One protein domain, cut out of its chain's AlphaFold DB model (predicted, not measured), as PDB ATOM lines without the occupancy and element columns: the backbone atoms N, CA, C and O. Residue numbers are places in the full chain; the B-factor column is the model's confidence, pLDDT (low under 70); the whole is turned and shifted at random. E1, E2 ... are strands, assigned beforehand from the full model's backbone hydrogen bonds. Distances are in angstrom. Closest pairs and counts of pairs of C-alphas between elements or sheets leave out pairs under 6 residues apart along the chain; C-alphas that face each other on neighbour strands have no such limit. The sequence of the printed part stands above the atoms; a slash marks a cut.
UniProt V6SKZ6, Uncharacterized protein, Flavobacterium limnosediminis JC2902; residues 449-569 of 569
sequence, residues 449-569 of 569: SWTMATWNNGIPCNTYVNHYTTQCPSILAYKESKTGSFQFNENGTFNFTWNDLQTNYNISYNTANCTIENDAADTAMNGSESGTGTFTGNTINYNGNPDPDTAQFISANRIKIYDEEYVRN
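What this domain is: This is residues 449 to 569 of the 569 residues of an uncharacterized protein of Flavobacterium limnosediminis JC2902 (UniProt V6SKZ6). A long, twisted slab of three antiparallel strands, E3, E4 and E5, is wrapped partway round at one end by E1 and the short strands E6, E7, E8 and E9, while E2 pairs with E3 toward the other end. The printed part has 121 residues, with no named helix and nine named strands, E1 to E9 along the chain, in one branched antiparallel sheet; the class is all strand. The whole is loose, with a radius of gyration of the C-alphas of 18.3 A, and a rod, spanning 57 by 28 by 24 A.

How they stand to each other: E1, residues 449 to 455, has E3, residues 476 to 488, on one side, with N 450 and O 486 2.8 A apart, and E9, residues 564 to 568, on the other side, with N 451 and O 567 2.8 A apart. E2, residues 465 to 468, starts a meander, each strand the antiparallel neighbour of the one before, through E3, E4, residues 493 to 509, E5, residues 516 to 536, and E6, residues 539 to 542. Its N to O pairs include N 467 and O 478, 2.8 A, N 485 and O 497, 2.8 A, N 498 and O 529, 2.8 A, and N 541 and O 534, 2.8 A. E7, residues 552 to 555, E8, residues 558 to 561, and E9 make another meander, with N 552 to O 560 at 2.8 A and N 566 to O 559 at 2.8 A. E6 and E7 are apart.

Where its parts are: E1 starts at C-alpha 449 (195.122, 194.772, 143.471). E3 is 38.0 A long, E4 48.6 A and E5 52.3 A; E5 bends by 73 degrees at residue 519. E9 ends at C-alpha 568 (197.034, 192.545, 138.531).

The domain as a whole: The C-alphas of Asn 491 and Asn 513, the two farthest apart, are 59.0 A apart. The printed part has no cut, no link is long, and no printed residue is under 70 in pLDDT.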
ATOM      1  N   SER A 449     193.767 194.711 142.922       94.94
ATOM      2  CA  SER A 449     195.122 194.772 143.471       94.94
ATOM      3  C   SER A 449     196.143 194.671 142.345       94.94
ATOM      4  O   SER A 449     196.070 193.760 141.521       94.94
ATOM      5  N   TRP A 450     197.118 195.565 142.340       96.75
ATOM      6  CA  TRP A 450     198.174 195.625 141.342       96.75
ATOM      7  C   TRP A 450     199.522 195.625 142.034       96.75
ATOM      8  O   TRP A 450     199.729 196.376 142.984       96.75
ATOM      9  N   THR A 451     200.447 194.815 141.543       97.00
ATOM     10  CA  THR A 451     201.818 194.750 142.040       97.00
ATOM     11  C   THR A 451     202.771 195.145 140.932       97.00
ATOM     12  O   THR A 451     202.639 194.707 139.792       97.00
ATOM     13  N   MET A 452     203.728 196.002 141.265       97.06
ATOM     14  CA  MET A 452     204.768 196.447 140.353       97.06
ATOM     15  C   MET A 452     205.551 195.229 139.855       97.06
ATOM     16  O   MET A 452     206.018 194.410 140.648       97.06
ATOM     17  N   ALA A 453     205.656 195.098 138.538       95.94
ATOM     18  CA  ALA A 453     206.425 194.058 137.870       95.94
ATOM     19  C   ALA A 453     207.761 194.604 137.367       95.94
ATOM     20  O   ALA A 453     208.788 193.931 137.491       95.94
ATOM     21  N   THR A 454     207.754 195.827 136.829       96.31
ATOM     22  CA  THR A 454     208.965 196.522 136.393       96.31
ATOM     23  C   THR A 454     208.954 197.984 136.807       96.31
ATOM     24  O   THR A 454     207.896 198.608 136.835       96.31
ATOM     25  N   TRP A 455     210.135 198.544 137.046       94.56
ATOM     26  CA  TRP A 455     210.358 199.957 137.328       94.56
ATOM     27  C   TRP A 455     211.340 200.564 136.318       94.56
ATOM     28  O   TRP A 455     212.042 199.826 135.621       94.56
ATOM     29  N   ASN A 456     211.344 201.897 136.198       90.81
ATOM     30  CA  ASN A 456     212.247 202.654 135.323       90.81
ATOM     31  C   ASN A 456     212.339 202.070 133.892       90.81
ATOM     32  O   ASN A 456     213.407 201.715 133.395       90.81
ATOM     33  N   ASN A 457     211.179 201.925 133.241       87.00
ATOM     34  CA  ASN A 457     211.050 201.466 131.854       87.00
ATOM     35  C   ASN A 457     211.613 200.058 131.567       87.00
ATOM     36  O   ASN A 457     212.202 199.813 130.512       87.00
ATOM     37  N   GLY A 458     211.363 199.106 132.473       89.75
ATOM     38  CA  GLY A 458     211.474 197.670 132.175       89.75
ATOM     39  C   GLY A 458     212.415 196.869 133.073       89.75
ATOM     40  O   GLY A 458     212.600 195.676 132.832       89.75
ATOM     41  N   ILE A 459     212.991 197.471 134.116       93.88
ATOM     42  CA  ILE A 459     213.821 196.749 135.088       93.88
ATOM     43  C   ILE A 459     212.910 195.932 136.013       93.88
ATOM     44  O   ILE A 459     212.040 196.519 136.655       93.88
ATOM     45  N   PRO A 460     213.077 194.602 136.139       95.44
ATOM     46  CA  PRO A 460     212.255 193.804 137.043       95.44
ATOM     47  C   PRO A 460     212.376 194.262 138.502       95.44
ATOM     48  O   PRO A 460     213.468 194.583 138.979       95.44
ATOM     49  N   CYS A 461     211.268 194.252 139.239       92.38
ATOM     50  CA  CYS A 461     211.289 194.529 140.677       92.38
ATOM     51  C   CYS A 461     212.257 193.597 141.424       92.38
ATOM     52  O   CYS A 461     212.472 192.453 141.024       92.38
ATOM     53  N   ASN A 462     212.843 194.090 142.520       90.56
ATOM     54  CA  ASN A 462     213.916 193.419 143.276       90.56
ATOM     55  C   ASN A 462     215.233 193.197 142.503       90.56
ATOM     56  O   ASN A 462     216.135 192.528 143.010       90.56
ATOM     57  N   THR A 463     215.377 193.759 141.299       94.00
ATOM     58  CA  THR A 463     216.655 193.795 140.578       94.00
ATOM     59  C   THR A 463     217.353 195.117 140.863       94.00
ATOM     60  O   THR A 463     216.801 196.180 140.584       94.00
ATOM     61  N   TYR A 464     218.573 195.047 141.403       93.19
ATOM     62  CA  TYR A 464     219.389 196.233 141.646       93.19
ATOM     63  C   TYR A 464     219.969 196.786 140.346       93.19
ATOM     64  O   TYR A 464     220.581 196.048 139.571       93.19
ATOM     65  N   VAL A 465     219.842 198.095 140.159       94.12
ATOM     66  CA  VAL A 465     220.531 198.848 139.111       94.12
ATOM     67  C   VAL A 465     221.667 199.628 139.738       94.12
ATOM     68  O   VAL A 465     221.515 200.234 140.794       94.12
ATOM     69  N   ASN A 466     222.819 199.580 139.083       94.94
ATOM     70  CA  ASN A 466     224.029 200.267 139.492       94.94
ATOM     71  C   ASN A 466     224.070 201.670 138.879       94.94
ATOM     72  O   ASN A 466     224.001 201.815 137.660       94.94
ATOM     73  N   HIS A 467     224.246 202.688 139.716       93.75
ATOM     74  CA  HIS A 467     224.384 204.082 139.311       93.75
ATOM     75  C   HIS A 467     225.817 204.530 139.550       93.75
ATOM     76  O   HIS A 467     226.304 204.523 140.679       93.75
ATOM     77  N   TYR A 468     226.506 204.913 138.480       94.62
ATOM     78  CA  TYR A 468     227.904 205.328 138.520       94.62
ATOM     79  C   TYR A 468     228.022 206.847 138.645       94.62
ATOM     80  O   TYR A 468     227.118 207.592 138.265       94.62
ATOM     81  N   THR A 469     229.146 207.321 139.176       92.75
ATOM     82  CA  THR A 469     229.386 208.760 139.307       92.75
ATOM     83  C   THR A 469     229.548 209.410 137.929       92.75
ATOM     84  O   THR A 469     230.114 208.822 137.007       92.75
ATOM     85  N   THR A 470     229.070 210.647 137.773       91.88
ATOM     86  CA  THR A 470     229.114 211.365 136.485       91.88
ATOM     87  C   THR A 470     230.528 211.773 136.075       91.88
ATOM     88  O   THR A 470     230.832 211.829 134.889       91.88
ATOM     89  N   GLN A 471     231.397 212.049 137.051       92.81
ATOM     90  CA  GLN A 471     232.785 212.464 136.825       92.81
ATOM     91  C   GLN A 471     233.701 211.269 136.542       92.81
ATOM     92  O   GLN A 471     234.669 211.407 135.800       92.81
ATOM     93  N   CYS A 472     233.368 210.096 137.089       92.19
ATOM     94  CA  CYS A 472     234.116 208.859 136.921       92.19
ATOM     95  C   CYS A 472     233.159 207.670 136.728       92.19
ATOM     96  O   CYS A 472     232.825 206.987 137.700       92.19
ATOM     97  N   PRO A 473     232.750 207.363 135.481       92.19
ATOM     98  CA  PRO A 473     231.780 206.300 135.183       92.19
ATOM     99  C   PRO A 473     232.206 204.880 135.590       92.19
ATOM    100  O   PRO A 473     231.403 203.958 135.527       92.19
ATOM    101  N   SER A 474     233.461 204.682 136.002       90.81
ATOM    102  CA  SER A 474     233.959 203.428 136.577       90.81
ATOM    103  C   SER A 474     233.711 203.296 138.084       90.81
ATOM    104  O   SER A 474     233.922 202.219 138.634       90.81
ATOM    105  N   ILE A 475     233.295 204.370 138.762       92.62
ATOM    106  CA  ILE A 475     233.050 204.395 140.207       92.62
ATOM    107  C   ILE A 475     231.552 204.284 140.461       92.62
ATOM    108  O   ILE A 475     230.777 205.137 140.027       92.62
ATOM    109  N   LEU A 476     231.151 203.221 141.154       92.75
ATOM    110  CA  LEU A 476     229.768 202.977 141.548       92.75
ATOM    111  C   LEU A 476     229.392 203.919 142.698       92.75
ATOM    112  O   LEU A 476     230.046 203.907 143.734       92.75
ATOM    113  N   ALA A 477     228.364 204.744 142.508       93.94
ATOM    114  CA  ALA A 477     227.891 205.702 143.506       93.94
ATOM    115  C   ALA A 477     226.857 205.064 144.438       93.94
ATOM    116  O   ALA A 477     226.952 205.147 145.659       93.94
ATOM    117  N   TYR A 478     225.859 204.404 143.858       95.12
ATOM    118  CA  TYR A 478     224.837 203.679 144.602       95.12
ATOM    119  C   TYR A 478     224.232 202.582 143.732       95.12
ATOM    120  O   TYR A 478     224.389 202.574 142.511       95.12
ATOM    121  N   LYS A 479     223.530 201.647 144.366       95.19
ATOM    122  CA  LYS A 479     222.599 200.754 143.677       95.19
ATOM    123  C   LYS A 479     221.204 200.914 144.248       95.19
ATOM    124  O   LYS A 479     221.071 201.114 145.455       95.19
ATOM    125  N   GLU A 480     220.185 200.792 143.411       95.69
ATOM    126  CA  GLU A 480     218.790 200.925 143.833       95.69
ATOM    127  C   GLU A 480     217.904 199.820 143.248       95.69
ATOM    128  O   GLU A 480     218.202 199.257 142.196       95.69
ATOM    129  N   SER A 481     216.833 199.484 143.958       94.81
ATOM    130  CA  SER A 481     215.782 198.567 143.524       94.81
ATOM    131  C   SER A 481     214.443 199.063 144.049       94.81
ATOM    132  O   SER A 481     214.368 199.527 145.187       94.81
ATOM    133  N   LYS A 482     213.375 198.887 143.267       95.75
ATOM    134  CA  LYS A 482     212.025 199.315 143.646       95.75
ATOM    135  C   LYS A 482     211.024 198.169 143.676       95.75
ATOM    136  O   LYS A 482     211.123 197.195 142.921       95.75
ATOM    137  N   THR A 483     210.043 198.305 144.558       96.38
ATOM    138  CA  THR A 483     208.817 197.499 144.578       96.38
ATOM    139  C   THR A 483     207.631 198.408 144.833       96.38
ATOM    140  O   THR A 483     207.778 199.485 145.407       96.38
ATOM    141  N   GLY A 484     206.438 197.960 144.466       96.06
ATOM    142  CA  GLY A 484     205.254 198.704 144.831       96.06
ATOM    143  C   GLY A 484     203.948 198.010 144.528       96.06
ATOM    144  O   GLY A 484     203.914 196.947 143.905       96.06
ATOM    145  N   SER A 485     202.866 198.621 144.978       97.00
ATOM    146  CA  SER A 485     201.517 198.140 144.752       97.00
ATOM    147  C   SER A 485     200.494 199.266 144.752       97.00
ATOM    148  O   SER A 485     200.689 200.310 145.372       97.00
ATOM    149  N   PHE A 486     199.379 199.002 144.078       97.56
ATOM    150  CA  PHE A 486     198.144 199.767 144.173       97.56
ATOM    151  C   PHE A 486     196.990 198.847 144.567       97.56
ATOM    152  O   PHE A 486     196.913 197.701 144.127       97.56
ATOM    153  N   GLN A 487     196.047 199.376 145.335       97.06
ATOM    154  CA  GLN A 487     194.732 198.785 145.551       97.06
ATOM    155  C   GLN A 487     193.680 199.816 145.157       97.06
ATOM    156  O   GLN A 487     193.435 200.763 145.904       97.06
ATOM    157  N   PHE A 488     193.045 199.624 144.003       96.19
ATOM    158  CA  PHE A 488     191.927 200.455 143.557       96.19
ATOM    159  C   PHE A 488     190.608 199.803 143.975       96.19
ATOM    160  O   PHE A 488     190.366 198.622 143.714       96.19
ATOM    161  N   ASN A 489     189.744 200.577 144.618       93.94
ATOM    162  CA  ASN A 489     188.478 200.118 145.178       93.94
ATOM    163  C   ASN A 489     187.292 200.529 144.294       93.94
ATOM    164  O   ASN A 489     187.344 201.545 143.604       93.94
ATOM    165  N   GLU A 490     186.183 199.786 144.361       91.06
ATOM    166  CA  GLU A 490     184.968 200.077 143.573       91.06
ATOM    167  C   GLU A 490     184.356 201.461 143.871       91.06
ATOM    168  O   GLU A 490     183.671 202.025 143.027       91.06
ATOM    169  N   ASN A 491     184.635 202.048 145.040       91.50
ATOM    170  CA  ASN A 491     184.152 203.380 145.424       91.50
ATOM    171  C   ASN A 491     184.960 204.550 144.816       91.50
ATOM    172  O   ASN A 491     184.798 205.684 145.261       91.50
ATOM    173  N   GLY A 492     185.858 204.286 143.861       93.44
ATOM    174  CA  GLY A 492     186.671 205.316 143.208       93.44
ATOM    175  C   GLY A 492     187.851 205.812 144.046       93.44
ATOM    176  O   GLY A 492     188.430 206.845 143.724       93.44
ATOM    177  N   THR A 493     188.222 205.109 145.122       96.50
ATOM    178  CA  THR A 493     189.413 205.416 145.937       96.50
ATOM    179  C   THR A 493     190.527 204.411 145.694       96.50
ATOM    180  O   THR A 493     190.264 203.268 145.321       96.50
ATOM    181  N   PHE A 494     191.772 204.798 145.955       97.38
ATOM    182  CA  PHE A 494     192.891 203.864 145.956       97.38
ATOM    183  C   PHE A 494     193.840 204.095 147.128       97.38
ATOM    184  O   PHE A 494     193.868 205.173 147.728       97.38
ATOM    185  N   ASN A 495     194.630 203.071 147.436       97.31
ATOM    186  CA  ASN A 495     195.851 203.199 148.222       97.31
ATOM    187  C   ASN A 495     197.040 202.660 147.425       97.31
ATOM    188  O   ASN A 495     196.863 201.826 146.535       97.31
ATOM    189  N   PHE A 496     198.228 203.166 147.727       97.12
ATOM    190  CA  PHE A 496     199.465 202.702 147.114       97.12
ATOM    191  C   PHE A 496     200.567 202.558 148.153       97.12
ATOM    192  O   PHE A 496     200.524 203.155 149.234       97.12
ATOM    193  N   THR A 497     201.556 201.740 147.827       96.88
ATOM    194  CA  THR A 497     202.786 201.608 148.600       96.88
ATOM    195  C   THR A 497     203.938 201.404 147.640       96.88
ATOM    196  O   THR A 497     203.876 200.512 146.799       96.88
ATOM    197  N   TRP A 498     204.988 202.197 147.775       95.94
ATOM    198  CA  TRP A 498     206.241 202.068 147.050       95.94
ATOM    199  C   TRP A 498     207.370 201.900 148.052       95.94
ATOM    200  O   TRP A 498     207.402 202.572 149.080       95.94
ATOM    201  N   ASN A 499     208.287 200.983 147.771       96.38
ATOM    202  CA  ASN A 499     209.482 200.805 148.580       96.38
ATOM    203  C   ASN A 499     210.712 200.908 147.693       96.38
ATOM    204  O   ASN A 499     210.838 200.162 146.717       96.38
ATOM    205  N   ASP A 500     211.624 201.776 148.111       94.56
ATOM    206  CA  ASP A 500     212.909 202.014 147.478       94.56
ATOM    207  C   ASP A 500     214.003 201.420 148.369       94.56
ATOM    208  O   ASP A 500     214.159 201.787 149.535       94.56
ATOM    209  N   LEU A 501     214.757 200.472 147.824       94.12
ATOM    210  CA  LEU A 501     215.903 199.851 148.477       94.12
ATOM    211  C   LEU A 501     217.169 200.393 147.827       94.12
ATOM    212  O   LEU A 501     217.489 200.016 146.702       94.12
ATOM    213  N   GLN A 502     217.909 201.237 148.536       95.19
ATOM    214  CA  GLN A 502     219.136 201.851 148.039       95.19
ATOM    215  C   GLN A 502     220.333 201.457 148.905       95.19
ATOM    216  O   GLN A 502     220.250 201.349 150.125       95.19
ATOM    217  N   THR A 503     221.478 201.225 148.276       95.75
ATOM    218  CA  THR A 503     222.767 201.097 148.961       95.75
ATOM    219  C   THR A 503     223.704 202.142 148.391       95.75
ATOM    220  O   THR A 503     224.065 202.059 147.219       95.75
ATOM    221  N   ASN A 504     224.066 203.125 149.210       94.31
ATOM    222  CA  ASN A 504     225.065 204.126 148.860       94.31
ATOM    223  C   ASN A 504     226.458 203.578 149.132       94.31
ATOM    224  O   ASN A 504     226.732 203.137 150.252       94.31
ATOM    225  N   TYR A 505     227.316 203.662 148.121       93.69
ATOM    226  CA  TYR A 505     228.721 203.316 148.235       93.69
ATOM    227  C   TYR A 505     229.491 204.541 148.712       93.69
ATOM    228  O   TYR A 505     229.560 205.563 148.025       93.69
ATOM    229  N   ASN A 506     230.052 204.455 149.915       93.44
ATOM    230  CA  ASN A 506     230.714 205.579 150.574       93.44
ATOM    231  C   ASN A 506     232.182 205.699 150.122       93.44
ATOM    232  O   ASN A 506     233.112 205.666 150.931       93.44
ATOM    233  N   ILE A 507     232.369 205.840 148.806       92.31
ATOM    234  CA  ILE A 507     233.668 205.875 148.127       92.31
ATOM    235  C   ILE A 507     234.073 207.327 147.844       92.31
ATOM    236  O   ILE A 507     233.339 208.063 147.181       92.31
ATOM    237  N   SER A 508     235.271 207.738 148.273       92.56
ATOM    238  CA  SER A 508     235.915 208.961 147.772       92.56
ATOM    239  C   SER A 508     236.943 208.608 146.702       92.56
ATOM    240  O   SER A 508     237.643 207.601 146.802       92.56
ATOM    241  N   TYR A 509     237.040 209.425 145.658       94.38
ATOM    242  CA  TYR A 509     237.894 209.154 144.507       94.38
ATOM    243  C   TYR A 509     238.473 210.443 143.931       94.38
ATOM    244  O   TYR A 509     237.874 211.517 144.009       94.38
ATOM    245  N   ASN A 510     239.632 210.308 143.296       93.25
ATOM    246  CA  ASN A 510     240.276 211.394 142.584       93.25
ATOM    247  C   ASN A 510     239.604 211.586 141.219       93.25
ATOM    248  O   ASN A 510     239.610 210.694 140.372       93.25
ATOM    249  N   THR A 511     239.037 212.762 140.983       92.44
ATOM    250  CA  THR A 511     238.264 213.052 139.766       92.44
ATOM    251  C   THR A 511     239.124 213.187 138.508       92.44
ATOM    252  O   THR A 511     238.594 213.106 137.404       92.44
ATOM    253  N   ALA A 512     240.444 213.370 138.638       91.31
ATOM    254  CA  ALA A 512     241.346 213.524 137.497       91.31
ATOM    255  C   ALA A 512     241.754 212.184 136.864       91.31
ATOM    256  O   ALA A 512     242.085 212.144 135.680       91.31
ATOM    257  N   ASN A 513     241.762 211.093 137.636       92.94
ATOM    258  CA  ASN A 513     242.215 209.772 137.178       92.94
ATOM    259  C   ASN A 513     241.295 208.609 137.603       92.94
ATOM    260  O   ASN A 513     241.598 207.456 137.298       92.94
ATOM    261  N   CYS A 514     240.195 208.897 138.302       91.88
ATOM    262  CA  CYS A 514     239.208 207.936 138.786       91.88
ATOM    263  C   CYS A 514     239.765 206.837 139.704       91.88
ATOM    264  O   CYS A 514     239.213 205.737 139.757       91.88
ATOM    265  N   THR A 515     240.842 207.117 140.446       93.44
ATOM    266  CA  THR A 515     241.358 206.196 141.469       93.44
ATOM    267  C   THR A 515     240.633 206.393 142.796       93.44
ATOM    268  O   THR A 515     240.486 207.528 143.251       93.44
ATOM    269  N   ILE A 516     240.223 205.293 143.431       93.88
ATOM    270  CA  ILE A 516     239.617 205.301 144.768       93.88
ATOM    271  C   ILE A 516     240.659 205.761 145.792       93.88
ATOM    272  O   ILE A 516     241.754 205.206 145.864       93.88
ATOM    273  N   GLU A 517     240.309 206.778 146.573       94.38
ATOM    274  CA  GLU A 517     241.130 207.335 147.651       94.38
ATOM    275  C   GLU A 517     240.708 206.786 149.021       94.38
ATOM    276  O   GLU A 517     241.553 206.605 149.895       94.38
ATOM    277  N   ASN A 518     239.417 206.493 149.203       93.38
ATOM    278  CA  ASN A 518     238.868 205.895 150.418       93.38
ATOM    279  C   ASN A 518     237.600 205.089 150.103       93.38
ATOM    280  O   ASN A 518     236.826 205.477 149.230       93.38
ATOM    281  N   ASP A 519     237.374 204.016 150.858       93.94
ATOM    282  CA  ASP A 519     236.194 203.153 150.763       93.94
ATOM    283  C   ASP A 519     235.659 202.888 152.177       93.94
ATOM    284  O   ASP A 519     236.230 202.109 152.947       93.94
ATOM    285  N   ALA A 520     234.628 203.636 152.569       93.62
ATOM    286  CA  ALA A 520     233.985 203.491 153.870       93.62
ATOM    287  C   ALA A 520     232.800 202.518 153.793       93.62
ATOM    288  O   ALA A 520     232.260 202.262 152.725       93.62
ATOM    289  N   ALA A 521     232.355 202.007 154.944       93.81
ATOM    290  CA  ALA A 521     231.228 201.075 154.995       93.81
ATOM    291  C   ALA A 521     229.971 201.654 154.322       93.81
ATOM    292  O   ALA A 521     229.541 202.760 154.661       93.81
ATOM    293  N   ASP A 522     229.380 200.885 153.408       95.81
ATOM    294  CA  ASP A 522     228.181 201.261 152.656       95.81
ATOM    295  C   ASP A 522     226.987 201.575 153.562       95.81
ATOM    296  O   ASP A 522     226.811 201.007 154.643       95.81
ATOM    297  N   THR A 523     226.113 202.466 153.096       95.19
ATOM    298  CA  THR A 523     224.882 202.827 153.808       95.19
ATOM    299  C   THR A 523     223.666 202.266 153.087       95.19
ATOM    300  O   THR A 523     223.341 202.685 151.977       95.19
ATOM    301  N   ALA A 524     222.973 201.330 153.738       93.50
ATOM    302  CA  ALA A 524     221.666 200.866 153.293       93.50
ATOM    303  C   ALA A 524     220.586 201.884 153.683       93.50
ATOM    304  O   ALA A 524     220.500 202.303 154.839       93.50
ATOM    305  N   MET A 525     219.751 202.257 152.722       92.62
ATOM    306  CA  MET A 525     218.596 203.124 152.901       92.62
ATOM    307  C   MET A 525     217.359 202.395 152.387       92.62
ATOM    308  O   MET A 525     217.333 201.941 151.244       92.62
ATOM    309  N   ASN A 526     216.336 202.308 153.233       92.69
ATOM    310  CA  ASN A 526     215.036 201.764 152.864       92.69
ATOM    311  C   ASN A 526     214.020 202.902 152.943       92.69
ATOM    312  O   ASN A 526     213.651 203.331 154.038       92.69
ATOM    313  N   GLY A 527     213.610 203.406 151.784       92.81
ATOM    314  CA  GLY A 527     212.499 204.337 151.653       92.81
ATOM    315  C   GLY A 527     211.191 203.566 151.533       92.81
ATOM    316  O   GLY A 527     211.129 202.547 150.848       92.81
ATOM    317  N   SER A 528     210.145 204.044 152.198       94.69
ATOM    318  CA  SER A 528     208.781 203.568 151.984       94.69
ATOM    319  C   SER A 528     207.872 204.778 151.860       94.69
ATOM    320  O   SER A 528     207.860 205.645 152.736       94.69
ATOM    321  N   GLU A 529     207.144 204.839 150.757       94.31
ATOM    322  CA  GLU A 529     206.116 205.830 150.498       94.31
ATOM    323  C   GLU A 529     204.774 205.114 150.434       94.31
ATOM    324  O   GLU A 529     204.621 204.087 149.778       94.31
ATOM    325  N   SER A 530     203.780 205.648 151.131       95.56
ATOM    326  CA  SER A 530     202.422 205.126 151.077       95.56
ATOM    327  C   SER A 530     201.439 206.274 151.100       95.56
ATOM    328  O   SER A 530     201.647 207.255 151.817       95.56
ATOM    329  N   GLY A 531     200.344 206.128 150.373       95.69
ATOM    330  CA  GLY A 531     199.338 207.171 150.308       95.69
ATOM    331  C   GLY A 531     198.003 206.676 149.792       95.69
ATOM    332  O   GLY A 531     197.770 205.481 149.595       95.69
ATOM    333  N   THR A 532     197.101 207.632 149.613       96.94
ATOM    334  CA  THR A 532     195.735 207.401 149.148       96.94
ATOM    335  C   THR A 532     195.336 208.461 148.134       96.94
ATOM    336  O   THR A 532     195.946 209.530 148.061       96.94
ATOM    337  N   GLY A 533     194.290 208.176 147.373       96.06
ATOM    338  CA  GLY A 533     193.730 209.124 146.427       96.06
ATOM    339  C   GLY A 533     192.402 208.655 145.856       96.06
ATOM    340  O   GLY A 533     191.798 207.692 146.344       96.06
ATOM    341  N   THR A 534     191.954 209.336 144.811       96.31
ATOM    342  CA  THR A 534     190.748 208.993 144.053       96.31
ATOM    343  C   THR A 534     191.079 208.748 142.589       96.31
ATOM    344  O   THR A 534     192.099 209.206 142.083       96.31
ATOM    345  N   PHE A 535     190.227 208.016 141.883       94.56
ATOM    346  CA  PHE A 535     190.382 207.801 140.451       94.56
ATOM    347  C   PHE A 535     189.038 207.881 139.728       94.56
ATOM    348  O   PHE A 535     187.977 207.633 140.301       94.56
ATOM    349  N   THR A 536     189.071 208.260 138.455       90.25
ATOM    350  CA  THR A 536     187.898 208.270 137.572       90.25
ATOM    351  C   THR A 536     188.338 207.834 136.184       90.25
ATOM    352  O   THR A 536     189.186 208.473 135.562       90.25
ATOM    353  N   GLY A 537     187.793 206.712 135.708       87.00
ATOM    354  CA  GLY A 537     188.327 206.035 134.528       87.00
ATOM    355  C   GLY A 537     189.790 205.649 134.756       87.00
ATOM    356  O   GLY A 537     190.091 204.892 135.676       87.00
ATOM    357  N   ASN A 538     190.682 206.219 133.947       91.81
ATOM    358  CA  ASN A 538     192.123 205.969 134.009       91.81
ATOM    359  C   ASN A 538     192.902 207.080 134.725       91.81
ATOM    360  O   ASN A 538     194.119 206.977 134.861       91.81
ATOM    361  N   THR A 539     192.228 208.149 135.149       93.69
ATOM    362  CA  THR A 539     192.858 209.306 135.786       93.69
ATOM    363  C   THR A 539     192.965 209.087 137.291       93.69
ATOM    364  O   THR A 539     191.963 208.783 137.940       93.69
ATOM    365  N   ILE A 540     194.166 209.254 137.835       95.56
ATOM    366  CA  ILE A 540     194.547 209.034 139.230       95.56
ATOM    367  C   ILE A 540     194.830 210.397 139.872       95.56
ATOM    368  O   ILE A 540     195.637 211.166 139.368       95.56
ATOM    369  N   ASN A 541     194.180 210.694 140.994       95.19
ATOM    370  CA  ASN A 541     194.365 211.926 141.758       95.19
ATOM    371  C   ASN A 541     194.906 211.572 143.144       95.19
ATOM    372  O   ASN A 541     194.184 211.005 143.969       95.19
ATOM    373  N   TYR A 542     196.169 211.894 143.408       94.75
ATOM    374  CA  TYR A 542     196.786 211.673 144.712       94.75
ATOM    375  C   TYR A 542     196.334 212.742 145.710       94.75
ATOM    376  O   TYR A 542     196.293 213.931 145.395       94.75
ATOM    377  N   ASN A 543     196.025 212.345 146.946       91.31
ATOM    378  CA  ASN A 543     195.688 213.311 147.989       91.31
ATOM    379  C   ASN A 543     196.898 214.215 148.279       91.31
ATOM    380  O   ASN A 543     197.926 213.742 148.756       91.31
ATOM    381  N   GLY A 544     196.764 215.518 148.019       84.69
ATOM    382  CA  GLY A 544     197.832 216.504 148.225       84.69
ATOM    383  C   GLY A 544     198.694 216.804 146.992       84.69
ATOM    384  O   GLY A 544     199.548 217.683 147.085       84.69
ATOM    385  N   ASN A 545     198.448 216.149 145.851       85.88
ATOM    386  CA  ASN A 545     199.052 216.497 144.562       85.88
ATOM    387  C   ASN A 545     198.002 217.198 143.672       85.88
ATOM    388  O   ASN A 545     196.930 216.627 143.462       85.88
ATOM    389  N   PRO A 546     198.250 218.428 143.180       82.31
ATOM    390  CA  PRO A 546     197.313 219.118 142.292       82.31
ATOM    391  C   PRO A 546     197.254 218.531 140.877       82.31
ATOM    392  O   PRO A 546     196.253 218.743 140.193       82.31
ATOM    393  N   ASP A 547     198.292 217.811 140.444       88.62
ATOM    394  CA  ASP A 547     198.396 217.309 139.078       88.62
ATOM    395  C   ASP A 547     197.955 215.837 139.010       88.62
ATOM    396  O   ASP A 547     198.516 214.992 139.714       88.62
ATOM    397  N   PRO A 548     196.927 215.508 138.206       89.69
ATOM    398  CA  PRO A 548     196.464 214.141 138.054       89.69
ATOM    399  C   PRO A 548     197.381 213.331 137.140       89.69
ATOM    400  O   PRO A 548     197.840 213.807 136.101       89.69
ATOM    401  N   ASP A 549     197.523 212.053 137.462       93.44
ATOM    402  CA  ASP A 549     198.235 211.080 136.645       93.44
ATOM    403  C   ASP A 549     197.276 210.217 135.838       93.44
ATOM    404  O   ASP A 549     196.063 210.214 136.047       93.44
ATOM    405  N   THR A 550     197.810 209.472 134.874       93.81
ATOM    406  CA  THR A 550     197.011 208.576 134.033       93.81
ATOM    407  C   THR A 550     197.617 207.185 134.012       93.81
ATOM    408  O   THR A 550     198.786 207.010 133.674       93.81
ATOM    409  N   ALA A 551     196.800 206.182 134.321       94.81
ATOM    410  CA  ALA A 551     197.142 204.790 134.095       94.81
ATOM    411  C   ALA A 551     196.871 204.398 132.639       94.81
ATOM    412  O   ALA A 551     195.775 204.587 132.108       94.81
ATOM    413  N   GLN A 552     197.856 203.793 131.991       93.56
ATOM    414  CA  GLN A 552     197.717 203.236 130.653       93.56
ATOM    415  C   GLN A 552     197.541 201.720 130.738       93.56
ATOM    416  O   GLN A 552     198.403 201.019 131.261       93.56
ATOM    417  N   PHE A 553     196.458 201.186 130.172       89.69
ATOM    418  CA  PHE A 553     196.300 199.739 130.025       89.69
ATOM    419  C   PHE A 553     197.199 199.216 128.904       89.69
ATOM    420  O   PHE A 553     197.047 199.598 127.746       89.69
ATOM    421  N   ILE A 554     198.115 198.312 129.256       89.62
ATOM    422  CA  ILE A 554     198.862 197.476 128.305       89.62
ATOM    423  C   ILE A 554     198.026 196.226 127.982       89.62
ATOM    424  O   ILE A 554     197.956 195.781 126.841       89.62
ATOM    425  N   SER A 555     197.363 195.668 129.000       85.06
ATOM    426  CA  SER A 555     196.350 194.609 128.906       85.06
ATOM    427  C   SER A 555     195.412 194.687 130.120       85.06
ATOM    428  O   SER A 555     195.682 195.442 131.049       85.06
ATOM    429  N   ALA A 556     194.353 193.878 130.186       82.12
ATOM    430  CA  ALA A 556     193.435 193.847 131.338       82.12
ATOM    431  C   ALA A 556     194.138 193.548 132.675       82.12
ATOM    432  O   ALA A 556     193.673 193.992 133.720       82.12
ATOM    433  N   ASN A 557     195.268 192.834 132.636       88.50
ATOM    434  CA  ASN A 557     196.047 192.478 133.820       88.50
ATOM    435  C   ASN A 557     197.402 193.192 133.879       88.50
ATOM    436  O   ASN A 557     198.233 192.811 134.698       88.50
ATOM    437  N   ARG A 558     197.657 194.199 133.028       91.62
ATOM    438  CA  ARG A 558     198.913 194.962 133.048       91.62
ATOM    439  C   ARG A 558     198.682 196.435 132.732       91.62
ATOM    440  O   ARG A 558     198.180 196.755 131.655       91.62
ATOM    441  N   ILE A 559     199.092 197.313 133.635       94.88
ATOM    442  CA  ILE A 559     198.999 198.770 133.479       94.88
ATOM    443  C   ILE A 559     200.376 199.411 133.597       94.88
ATOM    444  O   ILE A 559     201.279 198.835 134.198       94.88
ATOM    445  N   LYS A 560     200.516 200.615 133.051       95.69
ATOM    446  CA  LYS A 560     201.662 201.498 133.243       95.69
ATOM    447  C   LYS A 560     201.201 202.783 133.921       95.69
ATOM    448  O   LYS A 560     200.208 203.369 133.495       95.69
ATOM    449  N   ILE A 561     201.899 203.189 134.973       94.88
ATOM    450  CA  ILE A 561     201.724 204.473 135.662       94.88
ATOM    451  C   ILE A 561     203.136 205.050 135.757       94.88
ATOM    452  O   ILE A 561     204.024 204.348 136.226       94.88
ATOM    453  N   TYR A 562     203.357 206.260 135.239       90.50
ATOM    454  CA  TYR A 562     204.699 206.811 134.992       90.50
ATOM    455  C   TYR A 562     205.602 205.847 134.202       90.50
ATOM    456  O   TYR A 562     205.235 205.432 133.102       90.50
ATOM    457  N   ASP A 563     206.767 205.490 134.748       92.75
ATOM    458  CA  ASP A 563     207.753 204.581 134.162       92.75
ATOM    459  C   ASP A 563     207.663 203.160 134.744       92.75
ATOM    460  O   ASP A 563     208.454 202.283 134.373       92.75
ATOM    461  N   GLU A 564     206.700 202.909 135.634       95.75
ATOM    462  CA  GLU A 564     206.484 201.617 136.270       95.75
ATOM    463  C   GLU A 564     205.322 200.855 135.635       95.75
ATOM    464  O   GLU A 564     204.267 201.402 135.302       95.75
ATOM    465  N   GLU A 565     205.500 199.544 135.510       97.00
ATOM    466  CA  GLU A 565     204.450 198.646 135.051       97.00
ATOM    467  C   GLU A 565     203.991 197.752 136.189       97.00
ATOM    468  O   GLU A 565     204.801 197.181 136.923       97.00
ATOM    469  N   TYR A 566     202.679 197.588 136.298       96.81
ATOM    470  CA  TYR A 566     202.026 196.819 137.341       96.81
ATOM    471  C   TYR A 566     201.218 195.687 136.727       96.81
ATOM    472  O   TYR A 566     200.567 195.863 135.697       96.81
ATOM    473  N   VAL A 567     201.234 194.532 137.381       94.56
ATOM    474  CA  VAL A 567     200.450 193.351 137.026       94.56
ATOM    475  C   VAL A 567     199.366 193.147 138.076       94.56
ATOM    476  O   VAL A 567     199.604 193.336 139.269       94.56
ATOM    477  N   ARG A 568     198.158 192.803 137.632       91.12
ATOM    478  CA  ARG A 568     197.034 192.545 138.531       91.12
ATOM    479  C   ARG A 568     197.188 191.181 139.211       91.12
ATOM    480  O   ARG A 568     197.492 190.204 138.526       91.12
ATOM    481  N   ASN A 569     196.957 191.132 140.524       83.50
ATOM    482  CA  ASN A 569     197.002 189.902 141.328       83.50
ATOM    483  C   ASN A 569     195.722 189.065 141.237       83.50
ATOM    484  O   ASN A 569     194.621 189.654 141.095       83.50
TER     485      ASN A 569